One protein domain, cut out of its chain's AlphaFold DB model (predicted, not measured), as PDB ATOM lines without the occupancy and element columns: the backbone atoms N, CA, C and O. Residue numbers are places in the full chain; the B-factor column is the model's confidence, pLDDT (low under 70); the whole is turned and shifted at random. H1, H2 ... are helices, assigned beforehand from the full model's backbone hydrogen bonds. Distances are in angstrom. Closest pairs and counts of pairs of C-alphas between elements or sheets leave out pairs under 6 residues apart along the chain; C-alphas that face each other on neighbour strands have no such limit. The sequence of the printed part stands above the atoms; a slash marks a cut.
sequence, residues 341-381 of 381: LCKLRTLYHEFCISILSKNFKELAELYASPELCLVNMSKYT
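This is residues 341 to 381 of the 381 residues of an uncharacterized protein of Actinidia rufa (UniProt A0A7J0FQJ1). One long helix, H1, makes most of a thin rod, and a short helix, H2, with a tail of residues 376 to 381 prolongs it at one end. No part folds back on another. The printed part has 41 residues, with two named helices, H1 then H2, no named strand, and the class all helix. It is extended, with a radius of gyration of the C-alphas of 18.0 A and spans of 60 by 12 by 6 A.

H1 is residues 341 to 368, 39.8 A from C-alpha 341 at (88.768, 98.913, 180.123) to C-alpha 368 at (63.063, 76.379, 159.785). H2 is residues 370 to 375 and ends at C-alpha 375, at (55.309, 65.209, 162.288).

H1 and H2 meet only through their link, a tight one of 1 residue, Ser 369. In H1 and H2 every O i to N i+4 pair is within hydrogen-bond range. Residues 341 to 381 stand free.

The C-alphas of Leu 341 and Thr 381, the two farthest apart, are 60.3 A apart. The printed part has no cut and ends at the chain's last residue. Mean pLDDT of the printed part is 72.0; residues 363, 367 and 370 to 381 are under 70.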
ATOM      1  N   LEU A 341      90.097  99.360 179.694       78.94
ATOM      2  CA  LEU A 341      88.768  98.913 180.123       78.94
ATOM      3  C   LEU A 341      87.702  99.138 179.044       78.94
ATOM      4  O   LEU A 341      86.880  98.255 178.817       78.94
ATOM      5  N   CYS A 342      87.747 100.260 178.322       81.62
ATOM      6  CA  CYS A 342      86.861 100.495 177.181       81.62
ATOM      7  C   CYS A 342      87.071  99.443 176.084       81.62
ATOM      8  O   CYS A 342      86.097  98.893 175.581       81.62
ATOM      9  N   LYS A 343      88.328  99.096 175.770       84.50
ATOM     10  CA  LYS A 343      88.636  98.015 174.819       84.50
ATOM     11  C   LYS A 343      88.126  96.657 175.305       84.50
ATOM     12  O   LYS A 343      87.545  95.921 174.516       84.50
ATOM     13  N   LEU A 344      88.301  96.338 176.589       84.25
ATOM     14  CA  LEU A 344      87.816  95.087 177.176       84.25
ATOM     15  C   LEU A 344      86.282  95.001 177.128       84.25
ATOM     16  O   LEU A 344      85.739  93.963 176.765       84.25
ATOM     17  N   ARG A 345      85.587  96.108 177.422       88.44
ATOM     18  CA  ARG A 345      84.127  96.214 177.316       88.44
ATOM     19  C   ARG A 345      83.649  95.982 175.884       88.44
ATOM     20  O   ARG A 345      82.692  95.240 175.691       88.44
ATOM     21  N   THR A 346      84.311  96.578 174.893       84.56
ATOM     22  CA  THR A 346      83.977  96.362 173.478       84.56
ATOM     23  C   THR A 346      84.195  94.905 173.074       84.56
ATOM     24  O   THR A 346      83.299  94.303 172.499       84.56
ATOM     25  N   LEU A 347      85.332  94.304 173.438       84.81
ATOM     26  CA  LEU A 347      85.617  92.897 173.131       84.81
ATOM     27  C   LEU A 347      84.625  91.936 173.798       84.81
ATOM     28  O   LEU A 347      84.203  90.963 173.180       84.81
ATOM     29  N   TYR A 348      84.222  92.219 175.038       83.62
ATOM     30  CA  TYR A 348      83.215  91.432 175.745       83.62
ATOM     31  C   TYR A 348      81.836  91.551 175.087       83.62
ATOM     32  O   TYR A 348      81.147  90.552 174.909       83.62
ATOM     33  N   HIS A 349      81.451  92.757 174.666       84.88
ATOM     34  CA  HIS A 349      80.188  92.987 173.969       84.88
ATOM     35  C   HIS A 349      80.134  92.253 172.620       84.88
ATOM     36  O   HIS A 349      79.153  91.572 172.333       84.88
ATOM     37  N   GLU A 350      81.211  92.314 171.832       84.88
ATOM     38  CA  GLU A 350      81.352  91.554 170.580       84.88
ATOM     39  C   GLU A 350      81.282  90.038 170.820       84.88
ATOM     40  O   GLU A 350      80.621  89.307 170.081       84.88
ATOM     41  N   PHE A 351      81.908  89.553 171.895       86.62
ATOM     42  CA  PHE A 351      81.856  88.144 172.278       86.62
ATOM     43  C   PHE A 351      80.436  87.697 172.660       86.62
ATOM     44  O   PHE A 351      79.965  86.668 172.174       86.62
ATOM     45  N   CYS A 352      79.721  88.486 173.467       83.81
ATOM     46  CA  CYS A 352      78.330  88.217 173.831       83.81
ATOM     47  C   CYS A 352      77.398  88.247 172.613       83.81
ATOM     48  O   CYS A 352      76.586  87.337 172.458       83.81
ATOM     49  N   ILE A 353      77.544  89.231 171.716       87.38
ATOM     50  CA  ILE A 353      76.791  89.281 170.454       87.38
ATOM     51  C   ILE A 353      77.079  88.038 169.613       87.38
ATOM     52  O   ILE A 353      76.151  87.431 169.081       87.38
ATOM     53  N   SER A 354      78.343  87.619 169.513       83.31
ATOM     54  CA  SER A 354      78.715  86.431 168.744       83.31
ATOM     55  C   SER A 354      78.059  85.164 169.296       83.31
ATOM     56  O   SER A 354      77.471  84.407 168.524       83.31
ATOM     57  N   ILE A 355      78.081  84.954 170.617       81.25
ATOM     58  CA  ILE A 355      77.415  83.808 171.254       81.25
ATOM     59  C   ILE A 355      75.903  83.851 171.027       81.25
ATOM     60  O   ILE A 355      75.320  82.856 170.600       81.25
ATOM     61  N   LEU A 356      75.271  85.003 171.262       84.44
ATOM     62  CA  LEU A 356      73.827  85.152 171.083       84.44
ATOM     63  C   LEU A 356      73.424  84.919 169.624       84.44
ATOM     64  O   LEU A 356      72.475  84.186 169.371       84.44
ATOM     65  N   SER A 357      74.175  85.460 168.663       82.81
ATOM     66  CA  SER A 357      73.913  85.279 167.229       82.81
ATOM     67  C   SER A 357      74.015  83.818 166.780       82.81
ATOM     68  O   SER A 357      73.203  83.375 165.973       82.81
ATOM     69  N   LYS A 358      74.964  83.052 167.333       80.12
ATOM     70  CA  LYS A 358      75.115  81.620 167.046       80.12
ATOM     71  C   LYS A 358      73.952  80.813 167.606       80.12
ATOM     72  O   LYS A 358      73.329  80.073 166.857       80.12
ATOM     73  N   ASN A 359      73.598  81.046 168.868       79.62
ATOM     74  CA  ASN A 359      72.475  80.360 169.504       79.62
ATOM     75  C   ASN A 359      71.143  80.694 168.811       79.62
ATOM     76  O   ASN A 359      70.317  79.813 168.599       79.62
ATOM     77  N   PHE A 360      70.939  81.950 168.395       84.44
ATOM     78  CA  PHE A 360      69.752  82.341 167.630       84.44
ATOM     79  C   PHE A 360      69.712  81.713 166.237       84.44
ATOM     80  O   PHE A 360      68.632  81.363 165.772       84.44
ATOM     81  N   LYS A 361      70.862  81.561 165.572       83.62
ATOM     82  CA  LYS A 361      70.941  80.901 164.268       83.62
ATOM     83  C   LYS A 361      70.628  79.407 164.374       83.62
ATOM     84  O   LYS A 361      69.838  78.916 163.582       83.62
ATOM     85  N   GLU A 362      71.178  78.718 165.372       76.88
ATOM     86  CA  GLU A 362      70.889  77.299 165.624       76.88
ATOM     87  C   GLU A 362      69.411  77.074 165.975       76.88
ATOM     88  O   GLU A 362      68.783  76.150 165.463       76.88
ATOM     89  N   LEU A 363      68.814  77.968 166.772       69.12
ATOM     90  CA  LEU A 363      67.375  77.939 167.036       69.12
ATOM     91  C   LEU A 363      66.561  78.219 165.766       69.12
ATOM     92  O   LEU A 363      65.608  77.501 165.484       69.12
ATOM     93  N   ALA A 364      66.933  79.219 164.967       76.94
ATOM     94  CA  ALA A 364      66.237  79.520 163.719       76.94
ATOM     95  C   ALA A 364      66.311  78.357 162.715       76.94
ATOM     96  O   ALA A 364      65.321  78.080 162.048       76.94
ATOM     97  N   GLU A 365      67.438  77.647 162.637       79.75
ATOM     98  CA  GLU A 365      67.603  76.458 161.791       79.75
ATOM     99  C   GLU A 365      66.779  75.264 162.303       79.75
ATOM    100  O   GLU A 365      66.166  74.562 161.499       79.75
ATOM    101  N   LEU A 366      66.666  75.084 163.625       72.31
ATOM    102  CA  LEU A 366      65.775  74.082 164.228       72.31
ATOM    103  C   LEU A 366      64.295  74.343 163.912       72.31
ATOM    104  O   LEU A 366      63.546  73.402 163.660       72.31
ATOM    105  N   TYR A 367      63.876  75.610 163.887       65.81
ATOM    106  CA  TYR A 367      62.492  75.994 163.585       65.81
ATOM    107  C   TYR A 367      62.195  76.156 162.085       65.81
ATOM    108  O   TYR A 367      61.028  76.151 161.698       65.81
ATOM    109  N   ALA A 368      63.217  76.288 161.237       76.88
ATOM    110  CA  ALA A 368      63.063  76.379 159.785       76.88
ATOM    111  C   ALA A 368      63.002  75.009 159.089       76.88
ATOM    112  O   ALA A 368      62.755  74.965 157.885       76.88
ATOM    113  N   SER A 369      63.212  73.900 159.813       74.38
ATOM    114  CA  SER A 369      63.094  72.554 159.248       74.38
ATOM    115  C   SER A 369      61.622  72.207 158.956       74.38
ATOM    116  O   SER A 369      60.835  72.063 159.898       74.38
ATOM    117  N   PRO A 370      61.220  72.029 157.681       64.56
ATOM    118  CA  PRO A 370      59.833  71.728 157.314       64.56
ATOM    119  C   PRO A 370      59.352  70.370 157.853       64.56
ATOM    120  O   PRO A 370      58.151  70.161 158.027       64.56
ATOM    121  N   GLU A 371      60.275  69.455 158.154       63.44
ATOM    122  CA  GLU A 371      59.962  68.092 158.598       63.44
ATOM    123  C   GLU A 371      59.442  68.039 160.045       63.44
ATOM    124  O   GLU A 371      58.567  67.234 160.360       63.44
ATOM    125  N   LEU A 372      59.875  68.962 160.913       51.47
ATOM    126  CA  LEU A 372      59.363  69.081 162.288       51.47
ATOM    127  C   LEU A 372      57.940  69.666 162.349       51.47
ATOM    128  O   LEU A 372      57.214  69.425 163.315       51.47
ATOM    129  N   CYS A 373      57.510  70.381 161.305       46.34
ATOM    130  CA  CYS A 373      56.135  70.867 161.177       46.34
ATOM    131  C   CYS A 373      55.160  69.775 160.708       46.34
ATOM    132  O   CYS A 373      53.990  69.811 161.082       46.34
ATOM    133  N   LEU A 374      55.622  68.788 159.932       48.59
ATOM    134  CA  LEU A 374      54.762  67.723 159.396       48.59
ATOM    135  C   LEU A 374      54.503  66.595 160.406       48.59
ATOM    136  O   LEU A 374      53.384  66.089 160.478       48.59
ATOM    137  N   VAL A 375      55.475  66.262 161.262       51.91
ATOM    138  CA  VAL A 375      55.309  65.209 162.288       51.91
ATOM    139  C   VAL A 375      54.300  65.601 163.381       51.91
ATOM    140  O   VAL A 375      53.655  64.734 163.969       51.91
ATOM    141  N   ASN A 376      54.086  66.899 163.620       42.59
ATOM    142  CA  ASN A 376      53.056  67.363 164.559       42.59
ATOM    143  C   ASN A 376      51.642  67.424 163.957       42.59
ATOM    144  O   ASN A 376      50.676  67.466 164.714       42.59
ATOM    145  N   MET A 377      51.499  67.394 162.627       45.91
ATOM    146  CA  MET A 377      50.192  67.434 161.955       45.91
ATOM    147  C   MET A 377      49.591  66.035 161.751       45.91
ATOM    148  O   MET A 377      48.373  65.908 161.711       45.91
ATOM    149  N   SER A 378      50.404  64.970 161.702       42.66
ATOM    150  CA  SER A 378      49.900  63.594 161.511       42.66
ATOM    151  C   SER A 378      49.386  62.917 162.793       42.66
ATOM    152  O   SER A 378      48.962  61.768 162.741       42.66
ATOM    153  N   LYS A 379      49.447  63.589 163.949       45.91
ATOM    154  CA  LYS A 379      48.877  63.087 165.215       45.91
ATOM    155  C   LYS A 379      47.444  63.571 165.474       45.91
ATOM    156  O   LYS A 379      46.896  63.267 166.528       45.91
ATOM    157  N   TYR A 380      46.855  64.323 164.541       48.94
ATOM    158  CA  TYR A 380      45.529  64.937 164.686       48.94
ATOM    159  C   TYR A 380      44.598  64.704 163.483       48.94
ATOM    160  O   TYR A 380      43.623  65.430 163.299       48.94
ATOM    161  N   THR A 381      44.884  63.671 162.696       47.78
ATOM    162  CA  THR A 381      43.959  63.022 161.755       47.78
ATOM    163  C   THR A 381      43.892  61.560 162.130       47.78
ATOM    164  O   THR A 381      42.769  61.023 162.199       47.78
TER     165      THR A 381